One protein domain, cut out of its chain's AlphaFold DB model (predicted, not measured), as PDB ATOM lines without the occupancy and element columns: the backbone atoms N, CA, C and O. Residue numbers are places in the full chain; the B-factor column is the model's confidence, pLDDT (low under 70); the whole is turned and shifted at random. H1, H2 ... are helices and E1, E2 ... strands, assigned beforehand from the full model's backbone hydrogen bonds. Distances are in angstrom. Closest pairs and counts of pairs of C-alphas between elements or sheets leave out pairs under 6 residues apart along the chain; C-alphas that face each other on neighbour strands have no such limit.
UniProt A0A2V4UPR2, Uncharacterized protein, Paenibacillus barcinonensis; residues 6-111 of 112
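This is residues 6 to 111 of the 112 residues of an uncharacterized protein of Paenibacillus barcinonensis (UniProt A0A2V4UPR2). A small two-strand hairpin, E1 and E2, lies toward one end of one long helix, H2, while H1 and H3 lie toward the other end, and long loops fill much of the rest. After H2 the chain loops round beside the hairpin and then, with residues 90 to 94, comes back alongside H2 to reach H3, whose residues 106 to 109 stick out with residues 110 to 111. The printed part has 106 residues, with named elements in the order E1, E2, H1, H2, H3; the sheet's order is E1 - E2, antiparallel. The class is mostly helix, though under half of the residues, 49 of the 106, are in named elements. The whole is only just loose, close to compact, with a radius of gyration of the C-alphas of 15.8 A and spans of 44 by 33 by 23 A.

Find C-alpha 6 at (34.956, -73.424, -14.033), where strand E1, residues 6 to 9, begins. Strand E2 is residues 15 to 18, and each of the two strands is short, 9.3 A for E1 and 9.5 A for E2. Look next for helix H2, residues 40 to 61: from C-alpha 40 at (49.066, -84.868, -40.989) it runs 31.4 A to C-alpha 61 at (39.063, -64.925, -18.826). Helix H1, residues 24 to 33, measures 14.3 A. Helix H3, residues 101 to 109, measures 12.2 A and ends at C-alpha 109, (31.002, -99.387, -27.408).

Start at the sheet, where E1 and E2 form an antiparallel hairpin with an angle of 148 degrees between their directions. Look there for N 8 and O 16, 2.8 A apart, and N 6 and O 18, 2.9 A apart, both within hydrogen-bond range. E1 and E2 are each apart from H2 and from H3. H1 and H2 are close but not clearly touching, and their closest C-alphas, of Ile 29 and Gln 42, are 7.5 A apart. They run opposite ways at a steep tilt of 52 degrees. H1 and H3 only just touch, with 3 pairs of C-alphas within 8 A, the closest those of Glu 25 and Gly 101 at 6.5 A. They run opposite ways at a steep tilt of 66 degrees. H2 and H3 are apart. In H1, H2 and H3 every O i to N i+4 pair is within hydrogen-bond range.

The two C-alphas farthest apart are those of Gln 13 and Gly 36, at 45.2 A. The printed part has no cut. The link from H2 to H3 is long, residues 62 to 100, and within it residues 72 to 73 pair antiparallel with residues 78 to 79. The mean pLDDT of the printed part is 90.1, and it is under 70 at residue 96 and at residues 108 to 111.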
ATOM      1  N   HIS A   6      35.844 -74.357 -13.343       93.50
ATOM      2  CA  HIS A   6      34.956 -73.424 -14.033       93.50
ATOM      3  C   HIS A   6      33.554 -73.476 -13.462       93.50
ATOM      4  O   HIS A   6      33.136 -74.500 -12.918       93.50
ATOM      5  N   LYS A   7      32.815 -72.376 -13.621       94.38
ATOM      6  CA  LYS A   7      31.359 -72.381 -13.473       94.38
ATOM      7  C   LYS A   7      30.765 -72.983 -14.742       94.38
ATOM      8  O   LYS A   7      30.810 -72.360 -15.798       94.38
ATOM      9  N   ILE A   8      30.254 -74.200 -14.623       94.88
ATOM     10  CA  ILE A   8      29.647 -74.956 -15.713       94.88
ATOM     11  C   ILE A   8      28.134 -74.851 -15.517       94.88
ATOM     12  O   ILE A   8      27.646 -75.370 -14.505       94.88
ATOM     13  N   PRO A   9      27.413 -74.137 -16.399       95.19
ATOM     14  CA  PRO A   9      25.974 -73.975 -16.266       95.19
ATOM     15  C   PRO A   9      25.286 -75.336 -16.402       95.19
ATOM     16  O   PRO A   9      25.734 -76.193 -17.167       95.19
ATOM     17  N   LEU A  10      24.247 -75.537 -15.599       95.31
ATOM     18  CA  LEU A  10      23.384 -76.719 -15.645       95.31
ATOM     19  C   LEU A  10      22.039 -76.385 -16.294       95.31
ATOM     20  O   LEU A  10      21.442 -77.246 -16.919       95.31
ATOM     21  N   ASP A  11      21.603 -75.136 -16.156       95.62
ATOM     22  CA  ASP A  11      20.377 -74.578 -16.720       95.62
ATOM     23  C   ASP A  11      20.530 -73.041 -16.826       95.62
ATOM     24  O   ASP A  11      21.646 -72.505 -16.781       95.62
ATOM     25  N   ASP A  12      19.418 -72.318 -16.962       95.44
ATOM     26  CA  ASP A  12      19.361 -70.855 -17.041       95.44
ATOM     27  C   ASP A  12      19.667 -70.128 -15.713       95.44
ATOM     28  O   ASP A  12      19.852 -68.910 -15.699       95.44
ATOM     29  N   GLN A  13      19.739 -70.846 -14.589       95.50
ATOM     30  CA  GLN A  13      19.782 -70.286 -13.230       95.50
ATOM     31  C   GLN A  13      20.919 -70.841 -12.364       95.50
ATOM     32  O   GLN A  13      21.353 -70.184 -11.413       95.50
ATOM     33  N   SER A  14      21.409 -72.039 -12.661       96.19
ATOM     34  CA  SER A  14      22.292 -72.804 -11.795       96.19
ATOM     35  C   SER A  14      23.573 -73.237 -12.506       96.19
ATOM     36  O   SER A  14      23.655 -73.390 -13.726       96.19
ATOM     37  N   TYR A  15      24.631 -73.402 -11.713       96.38
ATOM     38  CA  TYR A  15      25.921 -73.884 -12.186       96.38
ATOM     39  C   TYR A  15      26.547 -74.822 -11.164       96.38
ATOM     40  O   TYR A  15      26.389 -74.656  -9.951       96.38
ATOM     41  N   ARG A  16      27.360 -75.757 -11.653       95.56
ATOM     42  CA  ARG A  16      28.332 -76.480 -10.825       95.56
ATOM     43  C   ARG A  16      29.720 -75.878 -10.989       95.56
ATOM     44  O   ARG A  16      30.045 -75.321 -12.034       95.56
ATOM     45  N   VAL A  17      30.563 -76.023  -9.969       96.56
ATOM     46  CA  VAL A  17      31.988 -75.678 -10.061       96.56
ATOM     47  C   VAL A  17      32.802 -76.952 -10.208       96.56
ATOM     48  O   VAL A  17      32.757 -77.820  -9.339       96.56
ATOM     49  N   GLY A  18      33.566 -77.073 -11.286       95.06
ATOM     50  CA  GLY A  18      34.375 -78.265 -11.513       95.06
ATOM     51  C   GLY A  18      35.277 -78.163 -12.728       95.06
ATOM     52  O   GLY A  18      35.288 -77.152 -13.423       95.06
ATOM     53  N   HIS A  19      36.041 -79.225 -12.958       94.44
ATOM     54  CA  HIS A  19      36.830 -79.377 -14.175       94.44
ATOM     55  C   HIS A  19      35.917 -79.759 -15.344       94.44
ATOM     56  O   HIS A  19      34.869 -80.393 -15.146       94.44
ATOM     57  N   PHE A  20      36.329 -79.383 -16.551       91.00
ATOM     58  CA  PHE A  20      35.739 -79.915 -17.771       91.00
ATOM     59  C   PHE A  20      36.126 -81.381 -17.952       91.00
ATOM     60  O   PHE A  20      37.238 -81.791 -17.611       91.00
ATOM     61  N   THR A  21      35.196 -82.161 -18.492       84.75
ATOM     62  CA  THR A  21      35.470 -83.528 -18.923       84.75
ATOM     63  C   THR A  21      35.975 -83.449 -20.357       84.75
ATOM     64  O   THR A  21      35.263 -82.888 -21.185       84.75
ATOM     65  N   PRO A  22      37.182 -83.943 -20.664       80.69
ATOM     66  CA  PRO A  22      37.651 -83.976 -22.039       80.69
ATOM     67  C   PRO A  22      36.815 -84.958 -22.859       80.69
ATOM     68  O   PRO A  22      36.462 -86.037 -22.368       80.69
ATOM     69  N   ASP A  23      36.567 -84.605 -24.115       82.19
ATOM     70  CA  ASP A  23      35.900 -85.490 -25.058       82.19
ATOM     71  C   ASP A  23      36.726 -86.750 -25.338       82.19
ATOM     72  O   ASP A  23      37.953 -86.807 -25.155       82.19
ATOM     73  N   LEU A  24      36.040 -87.793 -25.804       83.31
ATOM     74  CA  LEU A  24      36.668 -89.074 -26.100       83.31
ATOM     75  C   LEU A  24      37.759 -88.937 -27.176       83.31
ATOM     76  O   LEU A  24      38.755 -89.666 -27.116       83.31
ATOM     77  N   GLU A  25      37.622 -87.972 -28.090       86.25
ATOM     78  CA  GLU A  25      38.564 -87.692 -29.181       86.25
ATOM     79  C   GLU A  25      39.907 -87.246 -28.628       86.25
ATOM     80  O   GLU A  25      40.955 -87.702 -29.089       86.25
ATOM     81  N   VAL A  26      39.880 -86.419 -27.581       87.25
ATOM     82  CA  VAL A  26      41.078 -85.976 -26.864       87.25
ATOM     83  C   VAL A  26      41.773 -87.175 -26.219       87.25
ATOM     84  O   VAL A  26      42.997 -87.315 -26.285       87.25
ATOM     85  N   GLY A  27      40.998 -88.098 -25.645       87.88
ATOM     86  CA  GLY A  27      41.527 -89.345 -25.096       87.88
ATOM     87  C   GLY A  27      42.141 -90.261 -26.163       87.88
ATOM     88  O   GLY A  27      43.202 -90.854 -25.940       87.88
ATOM     89  N   PHE A  28      41.496 -90.388 -27.324       88.56
ATOM     90  CA  PHE A  28      41.991 -91.192 -28.441       88.56
ATOM     91  C   PHE A  28      43.270 -90.599 -29.038       88.56
ATOM     92  O   PHE A  28      44.284 -91.298 -29.112       88.56
ATOM     93  N   ILE A  29      43.260 -89.313 -29.398       90.81
ATOM     94  CA  ILE A  29      44.404 -88.650 -30.031       90.81
ATOM     95  C   ILE A  29      45.629 -88.650 -29.115       90.81
ATOM     96  O   ILE A  29      46.743 -88.895 -29.579       90.81
ATOM     97  N   TRP A  30      45.422 -88.499 -27.801       90.38
ATOM     98  CA  TRP A  30      46.480 -88.650 -26.808       90.38
ATOM     99  C   TRP A  30      47.129 -90.034 -26.887       90.38
ATOM    100  O   TRP A  30      48.351 -90.138 -26.978       90.38
ATOM    101  N   LYS A  31      46.336 -91.114 -26.922       91.06
ATOM    102  CA  LYS A  31      46.859 -92.489 -27.032       91.06
ATOM    103  C   LYS A  31      47.598 -92.747 -28.340       91.06
ATOM    104  O   LYS A  31      48.540 -93.537 -28.335       91.06
ATOM    105  N   VAL A  32      47.168 -92.142 -29.447       92.50
ATOM    106  CA  VAL A  32      47.881 -92.246 -30.728       92.50
ATOM    107  C   VAL A  32      49.230 -91.539 -30.627       92.50
ATOM    108  O   VAL A  32      50.249 -92.152 -30.937       92.50
ATOM    109  N   ALA A  33      49.259 -90.319 -30.084       94.12
ATOM    110  CA  ALA A  33      50.486 -89.545 -29.895       94.12
ATOM    111  C   ALA A  33      51.508 -90.235 -28.969       94.12
ATOM    112  O   ALA A  33      52.712 -90.081 -29.150       94.12
ATOM    113  N   GLN A  34      51.057 -91.048 -28.003       95.56
ATOM    114  CA  GLN A  34      51.961 -91.861 -27.171       95.56
ATOM    115  C   GLN A  34      52.705 -92.955 -27.962       95.56
ATOM    116  O   GLN A  34      53.702 -93.484 -27.477       95.56
ATOM    117  N   LYS A  35      52.223 -93.336 -29.152       94.44
ATOM    118  CA  LYS A  35      52.810 -94.404 -29.981       94.44
ATOM    119  C   LYS A  35      53.723 -93.881 -31.090       94.44
ATOM    120  O   LYS A  35      54.396 -94.682 -31.732       94.44
ATOM    121  N   GLY A  36      53.733 -92.574 -31.333       94.19
ATOM    122  CA  GLY A  36      54.494 -91.955 -32.412       94.19
ATOM    123  C   GLY A  36      53.903 -90.613 -32.834       94.19
ATOM    124  O   GLY A  36      52.962 -90.111 -32.223       94.19
ATOM    125  N   GLU A  37      54.467 -90.025 -33.888       95.00
ATOM    126  CA  GLU A  37      53.944 -88.773 -34.433       95.00
ATOM    127  C   GLU A  37      52.544 -88.978 -35.034       95.00
ATOM    128  O   GLU A  37      52.274 -89.982 -35.696       95.00
ATOM    129  N   LEU A  38      51.658 -88.008 -34.793       94.44
ATOM    130  CA  LEU A  38      50.340 -87.956 -35.419       94.44
ATOM    131  C   LEU A  38      50.479 -87.799 -36.932       94.44
ATOM    132  O   LEU A  38      51.310 -87.020 -37.407       94.44
ATOM    133  N   ASP A  39      49.616 -88.469 -37.694       93.69
ATOM    134  CA  ASP A  39      49.570 -88.230 -39.134       93.69
ATOM    135  C   ASP A  39      49.145 -86.773 -39.443       93.69
ATOM    136  O   ASP A  39      48.590 -86.079 -38.581       93.69
ATOM    137  N   PRO A  40      49.377 -86.260 -40.666       94.12
ATOM    138  CA  PRO A  40      49.066 -84.868 -40.989       94.12
ATOM    139  C   PRO A  40      47.604 -84.457 -40.754       94.12
ATOM    140  O   PRO A  40      47.351 -83.305 -40.402       94.12
ATOM    141  N   LYS A  41      46.638 -85.369 -40.924       91.75
ATOM    142  CA  LYS A  41      45.214 -85.082 -40.696       91.75
ATOM    143  C   LYS A  41      44.903 -85.035 -39.204       91.75
ATOM    144  O   LYS A  41      44.256 -84.096 -38.756       91.75
ATOM    145  N   GLN A  42      45.414 -85.993 -38.438       92.88
ATOM    146  CA  GLN A  42      45.318 -86.026 -36.977       92.88
ATOM    147  C   GLN A  42      45.967 -84.795 -36.334       92.88
ATOM    148  O   GLN A  42      45.393 -84.173 -35.441       92.88
ATOM    149  N   LYS A  43      47.144 -84.399 -36.826       93.38
ATOM    150  CA  LYS A  43      47.861 -83.201 -36.381       93.38
ATOM    151  C   LYS A  43      47.064 -81.934 -36.673       93.38
ATOM    152  O   LYS A  43      46.935 -81.093 -35.788       93.38
ATOM    153  N   LYS A  44      46.500 -81.817 -37.881       93.06
ATOM    154  CA  LYS A  44      45.630 -80.696 -38.255       93.06
ATOM    155  C   LYS A  44      44.391 -80.626 -37.357       93.06
ATOM    156  O   LYS A  44      44.127 -79.572 -36.791       93.06
ATOM    157  N   TRP A  45      43.695 -81.749 -37.178       92.88
ATOM    158  CA  TRP A  45      42.525 -81.846 -36.305       92.88
ATOM    159  C   TRP A  45      42.857 -81.392 -34.877       92.88
ATOM    160  O   TRP A  45      42.178 -80.538 -34.314       92.88
ATOM    161  N   PHE A  46      43.968 -81.882 -34.314       91.94
ATOM    162  CA  PHE A  46      44.394 -81.511 -32.964       91.94
ATOM    163  C   PHE A  46      44.757 -80.025 -32.846       91.94
ATOM    164  O   PHE A  46      44.457 -79.396 -31.836       91.94
ATOM    165  N   GLN A  47      45.382 -79.442 -33.873       92.94
ATOM    166  CA  GLN A  47      45.691 -78.009 -33.911       92.94
ATOM    167  C   GLN A  47      44.428 -77.141 -33.978       92.94
ATOM    168  O   GLN A  47      44.377 -76.100 -33.323       92.94
ATOM    169  N   GLU A  48      43.419 -77.555 -34.744       94.00
ATOM    170  CA  GLU A  48      42.122 -76.873 -34.820       94.00
ATOM    171  C   GLU A  48      41.396 -76.931 -33.473       94.00
ATOM    172  O   GLU A  48      40.968 -75.888 -32.975       94.00
ATOM    173  N   LEU A  49      41.361 -78.106 -32.832       92.81
ATOM    174  CA  LEU A  49      40.791 -78.245 -31.493       92.81
ATOM    175  C   LEU A  49      41.541 -77.373 -30.480       92.81
ATOM    176  O   LEU A  49      40.932 -76.589 -29.762       92.81
ATOM    177  N   ALA A  50      42.874 -77.446 -30.450       92.00
ATOM    178  CA  ALA A  50      43.676 -76.646 -29.529       92.00
ATOM    179  C   ALA A  50      43.426 -75.141 -29.710       92.00
ATOM    180  O   ALA A  50      43.377 -74.401 -28.728       92.00
ATOM    181  N   LYS A  51      43.239 -74.681 -30.952       94.75
ATOM    182  CA  LYS A  51      42.888 -73.288 -31.234       94.75
ATOM    183  C   LYS A  51      41.509 -72.927 -30.673       94.75
ATOM    184  O   LYS A  51      41.405 -71.877 -30.043       94.75
ATOM    185  N   HIS A  52      40.494 -73.771 -30.873       94.56
ATOM    186  CA  HIS A  52      39.159 -73.587 -30.290       94.56
ATOM    187  C   HIS A  52      39.254 -73.422 -28.764       94.56
ATOM    188  O   HIS A  52      38.937 -72.350 -28.246       94.56
ATOM    189  N   GLU A  53      39.842 -74.404 -28.079       92.81
ATOM    190  CA  GLU A  53      39.983 -74.444 -26.616       92.81
ATOM    191  C   GLU A  53      40.752 -73.241 -26.043       92.81
ATOM    192  O   GLU A  53      40.405 -72.690 -24.996       92.81
ATOM    193  N   LEU A  54      41.815 -72.799 -26.726       94.38
ATOM    194  CA  LEU A  54      42.575 -71.618 -26.312       94.38
ATOM    195  C   LEU A  54      41.742 -70.342 -26.443       94.38
ATOM    196  O   LEU A  54      41.734 -69.530 -25.517       94.38
ATOM    197  N   THR A  55      41.015 -70.176 -27.550       96.25
ATOM    198  CA  THR A  55      40.145 -69.006 -27.730       96.25
ATOM    199  C   THR A  55      38.966 -69.003 -26.762       96.25
ATOM    200  O   THR A  55      38.640 -67.950 -26.219       96.25
ATOM    201  N   GLU A  56      38.382 -70.165 -26.463       95.19
ATOM    202  CA  GLU A  56      37.336 -70.301 -25.448       95.19
ATOM    203  C   GLU A  56      37.860 -69.887 -24.064       95.19
ATOM    204  O   GLU A  56      37.282 -69.028 -23.396       95.19
ATOM    205  N   SER A  57      39.027 -70.406 -23.673       94.38
ATOM    206  CA  SER A  57      39.718 -70.048 -22.428       94.38
ATOM    207  C   SER A  57      39.975 -68.540 -22.308       94.38
ATOM    208  O   SER A  57      39.782 -67.947 -21.245       94.38
ATOM    209  N   GLU A  58      40.401 -67.887 -23.392       95.56
ATOM    210  CA  GLU A  58      40.602 -66.436 -23.429       95.56
ATOM    211  C   GLU A  58      39.293 -65.665 -23.247       95.56
ATOM    212  O   GLU A  58      39.254 -64.706 -22.472       95.56
ATOM    213  N   LYS A  59      38.207 -66.102 -23.892       96.38
ATOM    214  CA  LYS A  59      36.874 -65.505 -23.722       96.38
ATOM    215  C   LYS A  59      36.365 -65.656 -22.293       96.38
ATOM    216  O   LYS A  59      35.891 -64.682 -21.708       96.38
ATOM    217  N   MET A  60      36.542 -66.827 -21.687       95.06
ATOM    218  CA  MET A  60      36.180 -67.047 -20.284       95.06
ATOM    219  C   MET A  60      36.954 -66.119 -19.341       95.06
ATOM    220  O   MET A  60      36.371 -65.532 -18.431       95.06
ATOM    221  N   LYS A  61      38.252 -65.895 -19.590       94.06
ATOM    222  CA  LYS A  61      39.063 -64.925 -18.826       94.06
ATOM    223  C   LYS A  61      38.597 -63.477 -19.001       94.06
ATOM    224  O   LYS A  61      38.811 -62.667 -18.105       94.06
ATOM    225  N   GLN A  62      37.955 -63.154 -20.123       95.62
ATOM    226  CA  GLN A  62      37.333 -61.849 -20.381       95.62
ATOM    227  C   GLN A  62      35.947 -61.702 -19.726       95.62
ATOM    228  O   GLN A  62      35.342 -60.638 -19.826       95.62
ATOM    229  N   GLY A  63      35.451 -62.738 -19.041       94.25
ATOM    230  CA  GLY A  63      34.188 -62.709 -18.299       94.25
ATOM    231  C   GLY A  63      33.005 -63.347 -19.024       94.25
ATOM    232  O   GLY A  63      31.897 -63.318 -18.490       94.25
ATOM    233  N   TYR A  64      33.212 -63.946 -20.200       95.56
ATOM    234  CA  TYR A  64      32.161 -64.724 -20.854       95.56
ATOM    235  C   TYR A  64      31.858 -65.985 -20.029       95.56
ATOM    236  O   TYR A  64      32.790 -66.642 -19.551       95.56
ATOM    237  N   PRO A  65      30.582 -66.373 -19.866       95.00
ATOM    238  CA  PRO A  65      30.261 -67.699 -19.352       95.00
ATOM    239  C   PRO A  65      30.677 -68.760 -20.385       95.00
ATOM    240  O   PRO A  65      30.695 -68.469 -21.578       95.00
ATOM    241  N   TYR A  66      30.999 -69.983 -19.948       95.00
ATOM    242  CA  TYR A  66      31.376 -71.089 -20.847       95.00
ATOM    243  C   TYR A  66      30.315 -71.317 -21.944       95.00
ATOM    244  O   TYR A  66      30.560 -71.046 -23.118       95.00
ATOM    245  N   LYS A  67      29.109 -71.703 -21.518       95.81
ATOM    246  CA  LYS A  67      27.853 -71.633 -22.275       95.81
ATOM    247  C   LYS A  67      26.999 -70.524 -21.664       95.81
ATOM    248  O   LYS A  67      27.093 -70.285 -20.458       95.81
ATOM    249  N   ASN A  68      26.205 -69.818 -22.459       96.81
ATOM    250  CA  ASN A  68      25.392 -68.725 -21.938       96.81
ATOM    251  C   ASN A  68      24.109 -69.262 -21.282       96.81
ATOM    252  O   ASN A  68      23.324 -69.897 -21.971       96.81
ATOM    253  N   PRO A  69      23.823 -68.984 -19.996       96.19
ATOM    254  CA  PRO A  69      22.579 -69.436 -19.368       96.19
ATOM    255  C   PRO A  69      21.310 -68.985 -20.105       96.19
ATOM    256  O   PRO A  69      20.321 -69.707 -20.133       96.19
ATOM    257  N   GLY A  70      21.351 -67.820 -20.761       96.56
ATOM    258  CA  GLY A  70      20.227 -67.313 -21.546       96.56
ATOM    259  C   GLY A  70      19.937 -68.100 -22.826       96.56
ATOM    260  O   GLY A  70      18.875 -67.895 -23.406       96.56
ATOM    261  N   SER A  71      20.847 -68.975 -23.275       97.00
ATOM    262  CA  SER A  71      20.643 -69.836 -24.447       97.00
ATOM    263  C   SER A  71      20.142 -71.237 -24.089       97.00
ATOM    264  O   SER A  71      20.007 -72.082 -24.975       97.00
ATOM    265  N   TYR A  72      19.865 -71.495 -22.807       97.50
ATOM    266  CA  TYR A  72      19.341 -72.773 -22.345       97.50
ATOM    267  C   TYR A  72      17.946 -73.057 -22.927       97.50
ATOM    268  O   TYR A  72      17.029 -72.236 -22.867       97.50
ATOM    269  N   GLN A  73      17.785 -74.253 -23.480       96.69
ATOM    270  CA  GLN A  73      16.585 -74.749 -24.134       96.69
ATOM    271  C   GLN A  73      16.003 -75.886 -23.301       96.69
ATOM    272  O   GLN A  73      16.444 -77.030 -23.363       96.69
ATOM    273  N   LYS A  74      14.963 -75.571 -22.528       93.56
ATOM    274  CA  LYS A  74      14.347 -76.517 -21.588       93.56
ATOM    275  C   LYS A  74      13.796 -77.788 -22.247       93.56
ATOM    276  O   LYS A  74      13.757 -78.829 -21.600       93.56
ATOM    277  N   ASP A  75      13.364 -77.704 -23.503       94.75
ATOM    278  CA  ASP A  75      12.782 -78.842 -24.223       94.75
ATOM    279  C   ASP A  75      13.837 -79.879 -24.642       94.75
ATOM    280  O   ASP A  75      13.517 -81.062 -24.756       94.75
ATOM    281  N   SER A  76      15.083 -79.447 -24.868       94.00
ATOM    282  CA  SER A  76      16.207 -80.302 -25.273       94.00
ATOM    283  C   SER A  76      17.219 -80.563 -24.157       94.00
ATOM    284  O   SER A  76      18.076 -81.423 -24.343       94.00
ATOM    285  N   ASP A  77      17.109 -79.864 -23.021       93.31
ATOM    286  CA  ASP A  77      18.090 -79.897 -21.924       93.31
ATOM    287  C   ASP A  77      19.512 -79.562 -22.423       93.31
ATOM    288  O   ASP A  77      20.503 -80.198 -22.066       93.31
ATOM    289  N   ASP A  78      19.609 -78.568 -23.315       94.44
ATOM    290  CA  ASP A  78      20.871 -78.133 -23.920       94.44
ATOM    291  C   ASP A  78      20.940 -76.607 -24.059       94.44
ATOM    292  O   ASP A  78      19.968 -75.884 -23.856       94.44
ATOM    293  N   PHE A  79      22.114 -76.099 -24.409       95.12
ATOM    294  CA  PHE A  79      22.385 -74.690 -24.639       95.12
ATOM    295  C   PHE A  79      22.579 -74.452 -26.132       95.12
ATOM    296  O   PHE A  79      23.465 -75.045 -26.747       95.12
ATOM    297  N   GLY A  80      21.778 -73.553 -26.699       94.56
ATOM    298  CA  GLY A  80      22.003 -73.039 -28.046       94.56
ATOM    299  C   GLY A  80      23.140 -72.014 -28.098       94.56
ATOM    300  O   GLY A  80      23.797 -71.733 -27.095       94.56
ATOM    301  N   SER A  81      23.313 -71.394 -29.265       94.12
ATOM    302  CA  SER A  81      24.375 -70.403 -29.508       94.12
ATOM    303  C   SER A  81      23.927 -68.940 -29.424       94.12
ATOM    304  O   SER A  81      24.735 -68.044 -29.665       94.12
ATOM    305  N   ASP A  82      22.653 -68.676 -29.115       95.19
ATOM    306  CA  ASP A  82      22.111 -67.321 -28.975       95.19
ATOM    307  C   ASP A  82      21.316 -67.177 -27.662       95.19
ATOM    308  O   ASP A  82      20.334 -67.900 -27.475       95.19
ATOM    309  N   PRO A  83      21.724 -66.277 -26.747       95.56
ATOM    310  CA  PRO A  83      22.964 -65.492 -26.782       95.56
ATOM    311  C   PRO A  83      24.227 -66.373 -26.679       95.56
ATOM    312  O   PRO A  83      24.193 -67.406 -26.014       95.56
ATOM    313  N   PRO A  84      25.365 -65.976 -27.278       96.75
ATOM    314  CA  PRO A  84      26.558 -66.819 -27.315       96.75
ATOM    315  C   PRO A  84      27.274 -66.878 -25.962       96.75
ATOM    316  O   PRO A  84      27.343 -65.888 -25.220       96.75
ATOM    317  N   GLY A  85      27.842 -68.044 -25.652       96.56
ATOM    318  CA  GLY A  85      28.851 -68.218 -24.610       96.56
ATOM    319  C   GLY A  85      30.273 -68.034 -25.144       96.56
ATOM    320  O   GLY A  85      30.499 -67.644 -26.293       96.56
ATOM    321  N   ALA A  86      31.257 -68.331 -24.297       96.62
ATOM    322  CA  ALA A  86      32.657 -68.432 -24.693       96.62
ATOM    323  C   ALA A  86      32.855 -69.526 -25.750       96.62
ATOM    324  O   ALA A  86      33.600 -69.294 -26.700       96.62
ATOM    325  N   HIS A  87      32.152 -70.655 -25.602       94.38
ATOM    326  CA  HIS A  87      32.199 -71.791 -26.523       94.38
ATOM    327  C   HIS A  87      31.750 -71.406 -27.935       94.38
ATOM    328  O   HIS A  87      32.484 -71.591 -28.903       94.38
ATOM    329  N   ASP A  88      30.596 -70.749 -28.048       94.69
ATOM    330  CA  ASP A  88      30.059 -70.291 -29.336       94.69
ATOM    331  C   ASP A  88      30.893 -69.159 -29.957       94.69
ATOM    332  O   ASP A  88      30.910 -68.971 -31.172       94.69
ATOM    333  N   SER A  89      31.590 -68.385 -29.118       95.75
ATOM    334  CA  SER A  89      32.431 -67.256 -29.538       95.75
ATOM    335  C   SER A  89      33.879 -67.650 -29.859       95.75
ATOM    336  O   SER A  89      34.689 -66.774 -30.194       95.75
ATOM    337  N   ALA A  90      34.238 -68.923 -29.694       94.44
ATOM    338  CA  ALA A  90      35.567 -69.446 -29.975       94.44
ATOM    339  C   ALA A  90      35.787 -69.666 -31.484       94.44
ATOM    340  O   ALA A  90      34.876 -69.574 -32.304       94.44
ATOM    341  N   SER A  91      37.032 -69.953 -31.877       91.81
ATOM    342  CA  SER A  91      37.312 -70.424 -33.244       91.81
ATOM    343  C   SER A  91      36.559 -71.723 -33.514       91.81
ATOM    344  O   SER A  91      36.442 -72.518 -32.600       91.81
ATOM    345  N   ASN A  92      36.122 -71.998 -34.745       90.38
ATOM    346  CA  ASN A  92      35.438 -73.260 -35.057       90.38
ATOM    347  C   ASN A  92      36.222 -74.483 -34.552       90.38
ATOM    348  O   ASN A  92      37.414 -74.618 -34.846       90.38
ATOM    349  N   GLN A  93      35.540 -75.371 -33.829       88.69
ATOM    350  CA  GLN A  93      36.074 -76.689 -33.499       88.69
ATOM    351  C   GLN A  93      36.162 -77.555 -34.769       88.69
ATOM    352  O   GLN A  93      35.382 -77.347 -35.709       88.69
ATOM    353  N   PRO A  94      37.099 -78.512 -34.841       87.88
ATOM    354  CA  PRO A  94      37.148 -79.436 -35.964       87.88
ATOM    355  C   PRO A  94      35.882 -80.302 -36.003       87.88
ATOM    356  O   PRO A  94      35.203 -80.496 -34.994       87.88
ATOM    357  N   SER A  95      35.561 -80.855 -37.174       76.88
ATOM    358  CA  SER A  95      34.480 -81.837 -37.272       76.88
ATOM    359  C   SER A  95      34.811 -83.093 -36.456       76.88
ATOM    360  O   SER A  95      35.972 -83.399 -36.178       76.88
ATOM    361  N   PHE A  96      33.779 -83.873 -36.128       66.75
ATOM    362  CA  PHE A  96      33.913 -85.152 -35.419       66.75
ATOM    363  C   PHE A  96      34.719 -86.216 -36.202       66.75
ATOM    364  O   PHE A  96      35.022 -87.288 -35.685       66.75
ATOM    365  N   GLU A  97      35.105 -85.942 -37.451       71.25
ATOM    366  CA  GLU A  97      35.882 -86.847 -38.301       71.25
ATOM    367  C   GLU A  97      37.371 -86.871 -37.923       71.25
ATOM    368  O   GLU A  97      38.249 -86.587 -38.740       71.25
ATOM    369  N   LEU A  98      37.682 -87.236 -36.680       81.69
ATOM    370  CA  LEU A  98      39.044 -87.576 -36.295       81.69
ATOM    371  C   LEU A  98      39.419 -88.925 -36.941       81.69
ATOM    372  O   LEU A  98      38.807 -89.942 -36.599       81.69
ATOM    373  N   PRO A  99      40.413 -88.996 -37.854       81.44
ATOM    374  CA  PRO A  99      40.739 -90.248 -38.532       81.44
ATOM    375  C   PRO A  99      41.150 -91.349 -37.546       81.44
ATOM    376  O   PRO A  99      42.059 -91.161 -36.730       81.44
ATOM    377  N   GLY A 100      40.479 -92.501 -37.630       80.62
ATOM    378  CA  GLY A 100      40.642 -93.626 -36.704       80.62
ATOM    379  C   GLY A 100      39.829 -93.515 -35.406       80.62
ATOM    380  O   GLY A 100      39.812 -94.469 -34.625       80.62
ATOM    381  N   GLY A 101      39.174 -92.375 -35.158       81.62
ATOM    382  CA  GLY A 101      38.354 -92.133 -33.971       81.62
ATOM    383  C   GLY A 101      37.092 -92.991 -33.969       81.62
ATOM    384  O   GLY A 101      36.836 -93.706 -33.003       81.62
ATOM    385  N   TYR A 102      36.357 -93.014 -35.085       78.94
ATOM    386  CA  TYR A 102      35.141 -93.820 -35.221       78.94
ATOM    387  C   TYR A 102      35.399 -95.314 -34.982       78.94
ATOM    388  O   TYR A 102      34.702 -95.942 -34.186       78.94
ATOM    389  N   GLU A 103      36.436 -95.889 -35.598       80.19
ATOM    390  CA  GLU A 103      36.797 -97.296 -35.406       80.19
ATOM    391  C   GLU A 103      37.209 -97.590 -33.961       80.19
ATOM    392  O   GLU A 103      36.909 -98.662 -33.429       80.19
ATOM    393  N   TYR A 104      37.895 -96.645 -33.311       77.06
ATOM    394  CA  TYR A 104      38.253 -96.760 -31.902       77.06
ATOM    395  C   TYR A 104      37.008 -96.789 -31.001       77.06
ATOM    396  O   TYR A 104      36.960 -97.593 -30.066       77.06
ATOM    397  N   TYR A 105      35.983 -95.983 -31.297       75.56
ATOM    398  CA  TYR A 105      34.730 -95.978 -30.534       75.56
ATOM    399  C   TYR A 105      33.859 -97.188 -30.804       75.56
ATOM    400  O   TYR A 105      33.385 -97.801 -29.850       75.56
ATOM    401  N   ALA A 106      33.695 -97.576 -32.069       74.81
ATOM    402  CA  ALA A 106      32.920 -98.751 -32.441       74.81
ATOM    403  C   ALA A 106      33.420 -99.994 -31.687       74.81
ATOM    404  O   ALA A 106      32.629-100.692 -31.059       74.81
ATOM    405  N   LYS A 107      34.744-100.193 -31.613       70.00
ATOM    406  CA  LYS A 107      35.352-101.297 -30.848       70.00
ATOM    407  C   LYS A 107      35.170-101.197 -29.333       70.00
ATOM    408  O   LYS A 107      35.270-102.196 -28.636       70.00
ATOM    409  N   LYS A 108      34.967-100.002 -28.776       67.88
ATOM    410  CA  LYS A 108      34.816 -99.813 -27.321       67.88
ATOM    411  C   LYS A 108      33.367 -99.829 -26.844       67.88
ATOM    412  O   LYS A 108      33.132-100.131 -25.676       67.88
ATOM    413  N   VAL A 109      32.428 -99.503 -27.725       60.34
ATOM    414  CA  VAL A 109      31.002 -99.387 -27.408       60.34
ATOM    415  C   VAL A 109      30.212-100.614 -27.870       60.34
ATOM    416  O   VAL A 109      29.293-101.016 -27.169       60.34
ATOM    417  N   LEU A 110      30.569-101.230 -29.004       54.41
ATOM    418  CA  LEU A 110      29.792-102.327 -29.604       54.41
ATOM    419  C   LEU A 110      30.344-103.730 -29.307       54.41
ATOM    420  O   LEU A 110      29.650-104.707 -29.564       54.41
ATOM    421  N   GLU A 111      31.565-103.849 -28.780       53.47
ATOM    422  CA  GLU A 111      32.176-105.141 -28.411       53.47
ATOM    423  C   GLU A 111      32.087-105.430 -26.893       53.47
ATOM    424  O   GLU A 111      32.957-106.115 -26.353       53.47
TER     425      GLU A 111